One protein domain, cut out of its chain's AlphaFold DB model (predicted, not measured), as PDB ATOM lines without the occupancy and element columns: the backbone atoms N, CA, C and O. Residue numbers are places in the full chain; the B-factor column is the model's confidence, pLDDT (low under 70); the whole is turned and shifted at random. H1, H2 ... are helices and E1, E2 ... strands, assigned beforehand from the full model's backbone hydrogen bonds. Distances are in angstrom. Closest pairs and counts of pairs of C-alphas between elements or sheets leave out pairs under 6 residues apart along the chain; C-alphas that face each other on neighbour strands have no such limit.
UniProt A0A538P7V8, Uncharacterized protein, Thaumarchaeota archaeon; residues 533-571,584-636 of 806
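AT A GLANCE: This is residues 533 to 571 and 584 to 636 of the 806 residues of an uncharacterized protein of Thaumarchaeota archaeon (UniProt A0A538P7V8). A strongly twisted sheet of five strands, E4 to E8, is partly face to face with a smaller, also strongly twisted sheet of three, E1 to E3, as a sandwich with the strands crossed at 82 degrees. The short helix H1 lies at one side of this sandwich and only grazes both sheets, near E1 of the small one and E4 and E5 of the large one. The printed part has 92 residues, with one named helix followed by eight named strands; both sheets are antiparallel, in the orders E4 E5 E6 E7 E8 and E1 E2 E3, and the class is mostly strand. The whole is compact, with a radius of gyration of the C-alphas of 12.6 A and spans of 40 by 32 by 23 A.

HOW THE PARTS SIT: In the large sheet E4, residues 590 to 595, E5, residues 600 to 604, E6, residues 608 to 614, E7, residues 619 to 624, and E8, residues 630 to 635, make a meander, each strand the antiparallel neighbour of the one before. N 592 and O 603 of the hairpin E4 and E5 are 2.9 A apart, within hydrogen-bond range. E6 is staggered: it pairs with E5 over residues 608 to 609, where N 608 and O 604 are 3.2 A apart, and with E7 over residues 610 to 614, where N 614 and O 620 are 2.9 A apart. Between E7 and E8, N 621 and O 633 are 2.8 A apart. The small sheet, E1, residues 546 to 551, E2, residues 554 to 559, and E3, residues 562 to 571, is a second meander, with N 549 and O 556 at 2.9 A and N 564 and O 557 at 2.8 A. The closest C-alphas of E2 and E6 are those of Val 559 and Glu 614, 6.9 A apart. E3 bends by 75 degrees at residue 568; E3 and E4 are near each other, with 11 pairs of C-alphas within 10 A. E1 and E8 are apart. In H1, residues 533 to 538, every O i to N i+4 pair is within hydrogen-bond range; its closest C-alphas to E5 are those of His 538 and Val 600, 5.8 A apart.

IN THESE COORDINATES: H1 begins at C-alpha 533, (20.006, 5.648, 37.814). E3, the longest strand by residues, is 23.9 A from first to last C-alpha, and E6 is 17.0 A. E4 begins at C-alpha 590, (12.037, -8.258, 24.174), and E8, 16.9 A long, ends at C-alpha 635, (0.623, -4.144, 23.654).

THE WHOLE: The C-alphas of Lys 552 and Gly 627, the two farthest apart, are 40.9 A from each other. Residues 572 to 583 are not printed, and C-alphas 571 and 584 across this cut are 15.5 A apart. Of the links printed whole, H1 to E1 is short and the others are tight. The mean pLDDT of the printed part is 89.6; residues 553 and 586 are under 70.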
ATOM      1  N   ARG A 533      19.528   4.292  37.486       96.44
ATOM      2  CA  ARG A 533      20.006   5.648  37.814       96.44
ATOM      3  C   ARG A 533      20.632   6.342  36.599       96.44
ATOM      4  O   ARG A 533      20.347   7.509  36.348       96.44
ATOM      5  N   ASP A 534      21.476   5.634  35.850       97.00
ATOM      6  CA  ASP A 534      22.086   6.151  34.625       97.00
ATOM      7  C   ASP A 534      21.047   6.334  33.496       97.00
ATOM      8  O   ASP A 534      21.208   7.226  32.668       97.00
ATOM      9  N   PHE A 535      19.943   5.578  33.492       97.50
ATOM     10  CA  PHE A 535      18.826   5.763  32.564       97.50
ATOM     11  C   PHE A 535      18.118   7.095  32.793       97.50
ATOM     12  O   PHE A 535      18.012   7.882  31.856       97.50
ATOM     13  N   GLU A 536      17.692   7.397  34.022       95.94
ATOM     14  CA  GLU A 536      16.997   8.663  34.303       95.94
ATOM     15  C   GLU A 536      17.889   9.892  34.060       95.94
ATOM     16  O   GLU A 536      17.396  10.933  33.629       95.94
ATOM     17  N   ALA A 537      19.204   9.761  34.268       96.25
ATOM     18  CA  ALA A 537      20.173  10.829  34.024       96.25
ATOM     19  C   ALA A 537      20.525  11.051  32.536       96.25
ATOM     20  O   ALA A 537      20.897  12.163  32.171       96.25
ATOM     21  N   HIS A 538      20.413  10.026  31.677       96.31
ATOM     22  CA  HIS A 538      20.909  10.065  30.287       96.31
ATOM     23  C   HIS A 538      19.869   9.625  29.233       96.31
ATOM     24  O   HIS A 538      20.225   9.252  28.106       96.31
ATOM     25  N   LYS A 539      18.573   9.635  29.571       94.06
ATOM     26  CA  LYS A 539      17.491   9.302  28.634       94.06
ATOM     27  C   LYS A 539      17.318  10.384  27.562       94.06
ATOM     28  O   LYS A 539      17.140  11.560  27.859       94.06
ATOM     29  N   GLY A 540      17.382   9.973  26.293       90.38
ATOM     30  CA  GLY A 540      17.152  10.861  25.147       90.38
ATOM     31  C   GLY A 540      15.672  11.153  24.884       90.38
ATOM     32  O   GLY A 540      14.785  10.595  25.521       90.38
ATOM     33  N   ASP A 541      15.398  11.968  23.867       90.44
ATOM     34  CA  ASP A 541      14.062  12.491  23.525       90.44
ATOM     35  C   ASP A 541      13.008  11.395  23.294       90.44
ATOM     36  O   ASP A 541      11.853  11.542  23.694       90.44
ATOM     37  N   ALA A 542      13.434  10.267  22.716       92.06
ATOM     38  CA  ALA A 542      12.636   9.058  22.498       92.06
ATOM     39  C   ALA A 542      12.154   8.377  23.797       92.06
ATOM     40  O   ALA A 542      11.327   7.475  23.738       92.06
ATOM     41  N   LEU A 543      12.696   8.779  24.951       95.81
ATOM     42  CA  LEU A 543      12.443   8.234  26.288       95.81
ATOM     43  C   LEU A 543      11.968   9.308  27.282       95.81
ATOM     44  O   LEU A 543      11.840   9.027  28.469       95.81
ATOM     45  N   LYS A 544      11.696  10.541  26.831       94.06
ATOM     46  CA  LYS A 544      11.362  11.678  27.713       94.06
ATOM     47  C   LYS A 544      10.141  11.438  28.616       94.06
ATOM     48  O   LYS A 544      10.077  11.986  29.710       94.06
ATOM     49  N   ASN A 545       9.187  10.633  28.149       95.94
ATOM     50  CA  ASN A 545       7.954  10.246  28.837       95.94
ATOM     51  C   ASN A 545       8.020   8.847  29.474       95.94
ATOM     52  O   ASN A 545       6.993   8.350  29.934       95.94
ATOM     53  N   VAL A 546       9.203   8.223  29.482       97.00
ATOM     54  CA  VAL A 546       9.463   6.900  30.056       97.00
ATOM     55  C   VAL A 546      10.270   7.049  31.343       97.00
ATOM     56  O   VAL A 546      11.274   7.761  31.363       97.00
ATOM     57  N   GLU A 547       9.872   6.347  32.395       96.50
ATOM     58  CA  GLU A 547      10.672   6.124  33.605       96.50
ATOM     59  C   GLU A 547      10.894   4.624  33.830       96.50
ATOM     60  O   GLU A 547      10.017   3.808  33.533       96.50
ATOM     61  N   LEU A 548      12.042   4.254  34.397       95.94
ATOM     62  CA  LEU A 548      12.313   2.904  34.890       95.94
ATOM     63  C   LEU A 548      12.396   2.899  36.417       95.94
ATOM     64  O   LEU A 548      13.064   3.730  37.026       95.94
ATOM     65  N   ARG A 549      11.755   1.917  37.059       94.31
ATOM     66  CA  ARG A 549      11.810   1.734  38.519       94.31
ATOM     67  C   ARG A 549      12.066   0.271  38.867       94.31
ATOM     68  O   ARG A 549      11.566  -0.632  38.205       94.31
ATOM     69  N   LEU A 550      12.865   0.027  39.904       90.81
ATOM     70  CA  LEU A 550      13.095  -1.313  40.449       90.81
ATOM     71  C   LEU A 550      12.273  -1.481  41.720       90.81
ATOM     72  O   LEU A 550      12.459  -0.745  42.688       90.81
ATOM     73  N   GLU A 551      11.387  -2.467  41.714       87.06
ATOM     74  CA  GLU A 551      10.523  -2.804  42.843       87.06
ATOM     75  C   GLU A 551      10.847  -4.219  43.346       87.06
ATOM     76  O   GLU A 551      11.553  -4.987  42.690       87.06
ATOM     77  N   LYS A 552      10.338  -4.599  44.527       74.00
ATOM     78  CA  LYS A 552      10.699  -5.875  45.183       74.00
ATOM     79  C   LYS A 552      10.364  -7.139  44.367       74.00
ATOM     80  O   LYS A 552      10.878  -8.199  44.703       74.00
ATOM     81  N   GLY A 553       9.525  -7.029  43.332       65.06
ATOM     82  CA  GLY A 553       9.168  -8.123  42.423       65.06
ATOM     83  C   GLY A 553       9.800  -8.067  41.024       65.06
ATOM     84  O   GLY A 553       9.669  -9.038  40.287       65.06
ATOM     85  N   GLY A 554      10.478  -6.982  40.622       82.31
ATOM     86  CA  GLY A 554      10.977  -6.868  39.247       82.31
ATOM     87  C   GLY A 554      11.384  -5.464  38.794       82.31
ATOM     88  O   GLY A 554      11.678  -4.579  39.597       82.31
ATOM     89  N   LEU A 555      11.423  -5.287  37.472       91.56
ATOM     90  CA  LEU A 555      11.623  -4.001  36.805       91.56
ATOM     91  C   LEU A 555      10.266  -3.504  36.291       91.56
ATOM     92  O   LEU A 555       9.516  -4.262  35.680       91.56
ATOM     93  N   LEU A 556       9.974  -2.230  36.521       93.12
ATOM     94  CA  LEU A 556       8.774  -1.545  36.063       93.12
ATOM     95  C   LEU A 556       9.163  -0.457  35.059       93.12
ATOM     96  O   LEU A 556      10.160   0.240  35.256       93.12
ATOM     97  N   MET A 557       8.356  -0.295  34.015       94.19
ATOM     98  CA  MET A 557       8.415   0.826  33.083       94.19
ATOM     99  C   MET A 557       7.142   1.657  33.228       94.19
ATOM    100  O   MET A 557       6.038   1.123  33.130       94.19
ATOM    101  N   GLU A 558       7.278   2.958  33.461       94.19
ATOM    102  CA  GLU A 558       6.151   3.891  33.503       94.19
ATOM    103  C   GLU A 558       6.200   4.776  32.245       94.19
ATOM    104  O   GLU A 558       7.233   5.374  31.962       94.19
ATOM    105  N   VAL A 559       5.118   4.826  31.461       94.56
ATOM    106  CA  VAL A 559       4.985   5.614  30.220       94.56
ATOM    107  C   VAL A 559       3.737   6.482  30.337       94.56
ATOM    108  O   VAL A 559       2.655   5.961  30.586       94.56
ATOM    109  N   ASP A 560       3.881   7.804  30.231       92.50
ATOM    110  CA  ASP A 560       2.816   8.799  30.493       92.50
ATOM    111  C   ASP A 560       2.030   8.554  31.810       92.50
ATOM    112  O   ASP A 560       0.831   8.816  31.898       92.50
ATOM    113  N   ARG A 561       2.716   8.062  32.858       88.31
ATOM    114  CA  ARG A 561       2.162   7.634  34.168       88.31
ATOM    115  C   ARG A 561       1.374   6.310  34.168       88.31
ATOM    116  O   ARG A 561       0.898   5.901  35.226       88.31
ATOM    117  N   ARG A 562       1.259   5.604  33.037       88.75
ATOM    118  CA  ARG A 562       0.767   4.213  32.975       88.75
ATOM    119  C   ARG A 562       1.913   3.227  33.174       88.75
ATOM    120  O   ARG A 562       3.026   3.480  32.732       88.75
ATOM    121  N   ARG A 563       1.649   2.118  33.863       89.44
ATOM    122  CA  ARG A 563       2.668   1.175  34.348       89.44
ATOM    123  C   ARG A 563       2.636  -0.129  33.561       89.44
ATOM    124  O   ARG A 563       1.560  -0.670  33.350       89.44
ATOM    125  N   PHE A 564       3.814  -0.626  33.196       89.06
ATOM    126  CA  PHE A 564       4.016  -1.846  32.416       89.06
ATOM    127  C   PHE A 564       5.173  -2.659  33.012       89.06
ATOM    128  O   PHE A 564       6.246  -2.117  33.300       89.06
ATOM    129  N   SER A 565       4.975  -3.959  33.207       88.56
ATOM    130  CA  SER A 565       5.942  -4.844  33.865       88.56
ATOM    131  C   SER A 565       7.012  -5.328  32.884       88.56
ATOM    132  O   SER A 565       6.726  -5.814  31.788       88.56
ATOM    133  N   LEU A 566       8.279  -5.230  33.282       90.50
ATOM    134  CA  LEU A 566       9.411  -5.717  32.502       90.50
ATOM    135  C   LEU A 566       9.916  -7.033  33.101       90.50
ATOM    136  O   LEU A 566      10.744  -7.063  34.015       90.50
ATOM    137  N   ASN A 567       9.384  -8.130  32.561       88.25
ATOM    138  CA  ASN A 567       9.621  -9.497  33.016       88.25
ATOM    139  C   ASN A 567      11.019  -9.996  32.617       88.25
ATOM    140  O   ASN A 567      11.569  -9.598  31.592       88.25
ATOM    141  N   GLU A 568      11.595 -10.892  33.425       88.69
ATOM    142  CA  GLU A 568      12.968 -11.403  33.257       88.69
ATOM    143  C   GLU A 568      14.023 -10.313  32.940       88.69
ATOM    144  O   GLU A 568      14.748 -10.435  31.948       88.69
ATOM    145  N   PRO A 569      14.157  -9.241  33.745       90.94
ATOM    146  CA  PRO A 569      15.133  -8.198  33.462       90.94
ATOM    147  C   PRO A 569      16.557  -8.748  33.627       90.94
ATOM    148  O   PRO A 569      16.930  -9.194  34.716       90.94
ATOM    149  N   ARG A 570      17.372  -8.690  32.572       90.44
ATOM    150  CA  ARG A 570      18.772  -9.146  32.517       90.44
ATOM    151  C   ARG A 570      19.680  -7.963  32.179       90.44
ATOM    152  O   ARG A 570      19.296  -7.092  31.404       90.44
ATOM    153  N   ILE A 571      20.873  -7.927  32.772       91.12
ATOM    154  CA  ILE A 571      21.903  -6.933  32.454       91.12
ATOM    155  C   ILE A 571      23.120  -7.654  31.869       91.12
ATOM    156  O   ILE A 571      23.564  -8.657  32.422       91.12
ATOM    157  N   LEU A 584       8.440  -7.681  27.464       86.00
ATOM    158  CA  LEU A 584       7.233  -6.854  27.559       86.00
ATOM    159  C   LEU A 584       6.022  -7.747  27.883       86.00
ATOM    160  O   LEU A 584       5.341  -8.224  26.971       86.00
ATOM    161  N   GLU A 585       5.809  -8.004  29.172       74.75
ATOM    162  CA  GLU A 585       4.713  -8.809  29.736       74.75
ATOM    163  C   GLU A 585       4.348 -10.074  28.923       74.75
ATOM    164  O   GLU A 585       5.218 -10.886  28.594       74.75
ATOM    165  N   SER A 586       3.061 -10.252  28.610       63.44
ATOM    166  CA  SER A 586       2.461 -11.405  27.927       63.44
ATOM    167  C   SER A 586       2.813 -11.515  26.437       63.44
ATOM    168  O   SER A 586       2.559 -12.546  25.819       63.44
ATOM    169  N   SER A 587       3.438 -10.495  25.837       71.25
ATOM    170  CA  SER A 587       3.770 -10.501  24.402       71.25
ATOM    171  C   SER A 587       4.904 -11.464  24.023       71.25
ATOM    172  O   SER A 587       5.109 -11.756  22.839       71.25
ATOM    173  N   GLY A 588       5.717 -11.874  25.005       72.12
ATOM    174  CA  GLY A 588       6.968 -12.607  24.793       72.12
ATOM    175  C   GLY A 588       8.039 -11.828  24.010       72.12
ATOM    176  O   GLY A 588       9.073 -12.395  23.660       72.12
ATOM    177  N   LYS A 589       7.815 -10.542  23.697       83.19
ATOM    178  CA  LYS A 589       8.747  -9.706  22.927       83.19
ATOM    179  C   LYS A 589       9.735  -9.012  23.851       83.19
ATOM    180  O   LYS A 589       9.368  -8.534  24.920       83.19
ATOM    181  N   PHE A 590      10.989  -8.930  23.417       88.56
ATOM    182  CA  PHE A 590      12.037  -8.258  24.174       88.56
ATOM    183  C   PHE A 590      12.131  -6.769  23.828       88.56
ATOM    184  O   PHE A 590      12.120  -6.387  22.653       88.56
ATOM    185  N   ILE A 591      12.294  -5.959  24.870       93.25
ATOM    186  CA  ILE A 591      12.771  -4.578  24.813       93.25
ATOM    187  C   ILE A 591      14.208  -4.525  25.345       93.25
ATOM    188  O   ILE A 591      14.598  -5.320  26.206       93.25
ATOM    189  N   ARG A 592      15.014  -3.609  24.808       94.56
ATOM    190  CA  ARG A 592      16.424  -3.439  25.164       94.56
ATOM    191  C   ARG A 592      16.760  -1.956  25.291       94.56
ATOM    192  O   ARG A 592      16.522  -1.185  24.368       94.56
ATOM    193  N   PHE A 593      17.392  -1.572  26.389       96.25
ATOM    194  CA  PHE A 593      17.975  -0.249  26.588       96.25
ATOM    195  C   PHE A 593      19.498  -0.392  26.609       96.25
ATOM    196  O   PHE A 593      20.027  -1.232  27.337       96.25
ATOM    197  N   GLN A 594      20.207   0.394  25.798       95.75
ATOM    198  CA  GLN A 594      21.670   0.368  25.721       95.75
ATOM    199  C   GLN A 594      22.251   1.712  26.150       95.75
ATOM    200  O   GLN A 594      21.869   2.737  25.596       95.75
ATOM    201  N   PHE A 595      23.178   1.699  27.103       96.56
ATOM    202  CA  PHE A 595      23.863   2.879  27.627       96.56
ATOM    203  C   PHE A 595      25.358   2.798  27.304       96.56
ATOM    204  O   PHE A 595      26.015   1.816  27.640       96.56
ATOM    205  N   ASP A 596      25.890   3.813  26.628       93.06
ATOM    206  CA  ASP A 596      27.302   3.909  26.215       93.06
ATOM    207  C   ASP A 596      28.184   4.726  27.163       93.06
ATOM    208  O   ASP A 596      29.372   4.871  26.900       93.06
ATOM    209  N   GLY A 597      27.624   5.233  28.262       92.62
ATOM    210  CA  GLY A 597      28.313   6.145  29.174       92.62
ATOM    211  C   GLY A 597      27.869   7.598  29.024       92.62
ATOM    212  O   GLY A 597      28.072   8.364  29.962       92.62
ATOM    213  N   GLU A 598      27.224   7.950  27.904       92.44
ATOM    214  CA  GLU A 598      26.772   9.314  27.595       92.44
ATOM    215  C   GLU A 598      25.256   9.391  27.330       92.44
ATOM    216  O   GLU A 598      24.613  10.350  27.755       92.44
ATOM    217  N   LYS A 599      24.653   8.391  26.665       95.19
ATOM    218  CA  LYS A 599      23.231   8.399  26.271       95.19
ATOM    219  C   LYS A 599      22.587   7.010  26.308       95.19
ATOM    220  O   LYS A 599      23.189   6.006  25.927       95.19
ATOM    221  N   VAL A 600      21.310   6.938  26.697       97.25
ATOM    222  CA  VAL A 600      20.504   5.718  26.512       97.25
ATOM    223  C   VAL A 600      19.865   5.674  25.125       97.25
ATOM    224  O   VAL A 600      19.120   6.568  24.722       97.25
ATOM    225  N   SER A 601      20.113   4.569  24.424       95.00
ATOM    226  CA  SER A 601      19.518   4.198  23.141       95.00
ATOM    227  C   SER A 601      18.515   3.042  23.317       95.00
ATOM    228  O   SER A 601      18.934   1.934  23.670       95.00
ATOM    229  N   PRO A 602      17.205   3.250  23.082       95.94
ATOM    230  CA  PRO A 602      16.194   2.196  23.178       95.94
ATOM    231  C   PRO A 602      16.043   1.391  21.876       95.94
ATOM    232  O   PRO A 602      16.107   1.935  20.769       95.94
ATOM    233  N   LYS A 603      15.806   0.084  22.013       94.12
ATOM    234  CA  LYS A 603      15.628  -0.870  20.913       94.12
ATOM    235  C   LYS A 603      14.529  -1.901  21.188       94.12
ATOM    236  O   LYS A 603      14.290  -2.279  22.335       94.12
ATOM    237  N   LEU A 604      13.910  -2.397  20.118       91.06
ATOM    238  CA  LEU A 604      12.871  -3.429  20.127       91.06
ATOM    239  C   LEU A 604      13.316  -4.679  19.345       91.06
ATOM    240  O   LEU A 604      14.079  -4.590  18.378       91.06
ATOM    241  N   PHE A 605      12.806  -5.846  19.744       83.81
ATOM    242  CA  PHE A 605      13.087  -7.148  19.125       83.81
ATOM    243  C   PHE A 605      14.584  -7.506  19.127       83.81
ATOM    244  O   PHE A 605      15.159  -7.692  20.198       83.81
ATOM    245  N   ARG A 606      15.209  -7.653  17.946       75.69
ATOM    246  CA  ARG A 606      16.654  -7.896  17.823       75.69
ATOM    247  C   ARG A 606      17.421  -6.593  18.021       75.69
ATOM    248  O   ARG A 606      18.095  -6.459  19.035       75.69
ATOM    249  N   ASP A 607      17.279  -5.634  17.101       84.25
ATOM    250  CA  ASP A 607      18.040  -4.376  17.145       84.25
ATOM    251  C   ASP A 607      17.330  -3.130  16.559       84.25
ATOM    252  O   ASP A 607      17.978  -2.090  16.404       84.25
ATOM    253  N   SER A 608      16.018  -3.196  16.286       91.75
ATOM    254  CA  SER A 608      15.223  -2.078  15.737       91.75
ATOM    255  C   SER A 608      15.231  -0.864  16.665       91.75
ATOM    256  O   SER A 608      14.901  -0.992  17.844       91.75
ATOM    257  N   ARG A 609      15.576   0.320  16.150       93.81
ATOM    258  CA  ARG A 609      15.633   1.566  16.935       93.81
ATOM    259  C   ARG A 609      14.226   2.008  17.333       93.81
ATOM    260  O   ARG A 609      13.372   2.174  16.468       93.81
ATOM    261  N   ILE A 610      13.995   2.263  18.620       95.69
ATOM    262  CA  ILE A 610      12.744   2.884  19.076       95.69
ATOM    263  C   ILE A 610      12.829   4.407  18.874       95.69
ATOM    264  O   ILE A 610      13.862   5.029  19.131       95.69
ATOM    265  N   ILE A 611      11.735   4.985  18.380       95.25
ATOM    266  CA  ILE A 611      11.564   6.399  18.029       95.25
ATOM    267  C   ILE A 611      10.773   7.118  19.130       95.25
ATOM    268  O   ILE A 611      11.172   8.197  19.560       95.25
ATOM    269  N   SER A 612       9.674   6.521  19.604       95.50
ATOM    270  CA  SER A 612       8.861   7.047  20.708       95.50
ATOM    271  C   SER A 612       8.012   5.962  21.379       95.50
ATOM    272  O   SER A 612       7.787   4.884  20.818       95.50
ATOM    273  N   PHE A 613       7.514   6.290  22.573       95.31
ATOM    274  CA  PHE A 613       6.518   5.527  23.322       95.31
ATOM    275  C   PHE A 613       5.259   6.381  23.511       95.31
ATOM    276  O   PHE A 613       5.361   7.589  23.716       95.31
ATOM    277  N   GLU A 614       4.092   5.749  23.472       91.94
ATOM    278  CA  GLU A 614       2.761   6.329  23.692       91.94
ATOM    279  C   GLU A 614       1.946   5.336  24.535       91.94
ATOM    280  O   GLU A 614       2.041   4.134  24.294       91.94
ATOM    281  N   SER A 615       1.138   5.785  25.501       89.94
ATOM    282  CA  SER A 615       0.357   4.874  26.367       89.94
ATOM    283  C   SER A 615      -1.169   5.054  26.326       89.94
ATOM    284  O   SER A 615      -1.886   4.286  26.972       89.94
ATOM    285  N   GLU A 616      -1.689   6.037  25.577       84.50
ATOM    286  CA  GLU A 616      -3.096   6.495  25.608       84.50
ATOM    287  C   GLU A 616      -4.135   5.366  25.508       84.50
ATOM    288  O   GLU A 616      -5.119   5.345  26.253       84.50
ATOM    289  N   HIS A 617      -3.898   4.389  24.637       82.06
ATOM    290  CA  HIS A 617      -4.788   3.247  24.407       82.06
ATOM    291  C   HIS A 617      -4.174   1.912  24.860       82.06
ATOM    292  O   HIS A 617      -4.647   0.869  24.427       82.06
ATOM    293  N   GLY A 618      -3.119   1.932  25.676       85.00
ATOM    294  CA  GLY A 618      -2.193   0.810  25.874       85.00
ATOM    295  C   GLY A 618      -0.810   1.154  25.313       85.00
ATOM    296  O   GLY A 618      -0.657   2.163  24.618       85.00
ATOM    297  N   LEU A 619       0.201   0.345  25.631       89.69
ATOM    298  CA  LEU A 619       1.598   0.618  25.286       89.69
ATOM    299  C   LEU A 619       1.834   0.496  23.775       89.69
ATOM    300  O   LEU A 619       1.880  -0.602  23.223       89.69
ATOM    301  N   ALA A 620       2.058   1.624  23.113       90.75
ATOM    302  CA  ALA A 620       2.478   1.710  21.726       90.75
ATOM    303  C   ALA A 620       3.941   2.160  21.631       90.75
ATOM    304  O   ALA A 620       4.349   3.161  22.217       90.75
ATOM    305  N   ILE A 621       4.734   1.413  20.867       93.00
ATOM    306  CA  ILE A 621       6.155   1.655  20.631       93.00
ATOM    307  C   ILE A 621       6.337   1.882  19.132       93.00
ATOM    308  O   ILE A 621       6.146   0.957  18.338       93.00
ATOM    309  N   LYS A 622       6.708   3.100  18.730       93.56
ATOM    310  CA  LYS A 622       7.069   3.414  17.341       93.56
ATOM    311  C   LYS A 622       8.542   3.090  17.134       93.56
ATOM    312  O   LYS A 622       9.385   3.550  17.902       93.56
ATOM    313  N   TYR A 623       8.858   2.289  16.123       93.69
ATOM    314  CA  TYR A 623      10.209   1.804  15.858       93.69
ATOM    315  C   TYR A 623      10.540   1.818  14.367       93.69
ATOM    316  O   TYR A 623       9.672   1.645  13.514       93.69
ATOM    317  N   ASP A 624      11.821   1.993  14.072       93.06
ATOM    318  CA  ASP A 624      12.395   1.826  12.744       93.06
ATOM    319  C   ASP A 624      12.742   0.344  12.517       93.06
ATOM    320  O   ASP A 624      13.480  -0.274  13.300       93.06
ATOM    321  N   LYS A 625      12.176  -0.250  11.463       87.00
ATOM    322  CA  LYS A 625      12.451  -1.630  11.037       87.00
ATOM    323  C   LYS A 625      13.657  -1.722  10.082       87.00
ATOM    324  O   LYS A 625      14.100  -2.830   9.782       87.00
ATOM    325  N   GLY A 626      14.218  -0.588   9.662       84.62
ATOM    326  CA  GLY A 626      15.224  -0.468   8.611       84.62
ATOM    327  C   GLY A 626      14.586  -0.172   7.251       84.62
ATOM    328  O   GLY A 626      13.406  -0.442   7.030       84.62
ATOM    329  N   GLY A 627      15.366   0.401   6.328       79.44
ATOM    330  CA  GLY A 627      14.875   0.778   4.994       79.44
ATOM    331  C   GLY A 627      13.818   1.889   5.013       79.44
ATOM    332  O   GLY A 627      12.937   1.900   4.160       79.44
ATOM    333  N   ASN A 628      13.885   2.792   6.000       79.25
ATOM    334  CA  ASN A 628      12.904   3.848   6.289       79.25
ATOM    335  C   ASN A 628      11.493   3.345   6.675       79.25
ATOM    336  O   ASN A 628      10.558   4.143   6.760       79.25
ATOM    337  N   GLU A 629      11.312   2.048   6.948       87.50
ATOM    338  CA  GLU A 629      10.016   1.501   7.347       87.50
ATOM    339  C   GLU A 629       9.750   1.715   8.849       87.50
ATOM    340  O   GLU A 629      10.117   0.900   9.702       87.50
ATOM    341  N   ILE A 630       9.052   2.804   9.178       90.31
ATOM    342  CA  ILE A 630       8.532   3.041  10.530       90.31
ATOM    343  C   ILE A 630       7.307   2.153  10.770       90.31
ATOM    344  O   ILE A 630       6.316   2.217  10.043       90.31
ATOM    345  N   ARG A 631       7.338   1.364  11.847       89.31
ATOM    346  CA  ARG A 631       6.200   0.569  12.328       89.31
ATOM    347  C   ARG A 631       5.829   0.943  13.759       89.31
ATOM    348  O   ARG A 631       6.628   1.491  14.513       89.31
ATOM    349  N   THR A 632       4.603   0.608  14.149       89.00
ATOM    350  CA  THR A 632       4.176   0.620  15.555       89.00
ATOM    351  C   THR A 632       4.029  -0.822  16.034       89.00
ATOM    352  O   THR A 632       3.473  -1.655  15.324       89.00
ATOM    353  N   PHE A 633       4.534  -1.126  17.224       87.12
ATOM    354  CA  PHE A 633       4.158  -2.309  17.996       87.12
ATOM    355  C   PHE A 633       3.197  -1.844  19.088       87.12
ATOM    356  O   PHE A 633       3.489  -0.846  19.746       87.12
ATOM    357  N   ARG A 634       2.071  -2.532  19.286       86.50
ATOM    358  CA  ARG A 634       1.154  -2.247  20.396       86.50
ATOM    359  C   ARG A 634       0.984  -3.468  21.291       86.50
ATOM    360  O   ARG A 634       0.840  -4.585  20.799       86.50
ATOM    361  N   LEU A 635       0.990  -3.219  22.593       84.19
ATOM    362  CA  LEU A 635       0.623  -4.144  23.654       84.19
ATOM    363  C   LEU A 635      -0.597  -3.565  24.376       84.19
ATOM    364  O   LEU A 635      -0.645  -2.374  24.688       84.19
ATOM    365  N   PHE A 636      -1.581  -4.424  24.613       80.94
ATOM    366  CA  PHE A 636      -2.834  -4.096  25.273       80.94
ATOM    367  C   PHE A 636      -3.071  -5.083  26.407       80.94
ATOM    368  O   PHE A 636      -2.777  -6.272  26.260       80.94
TER     369      PHE A 636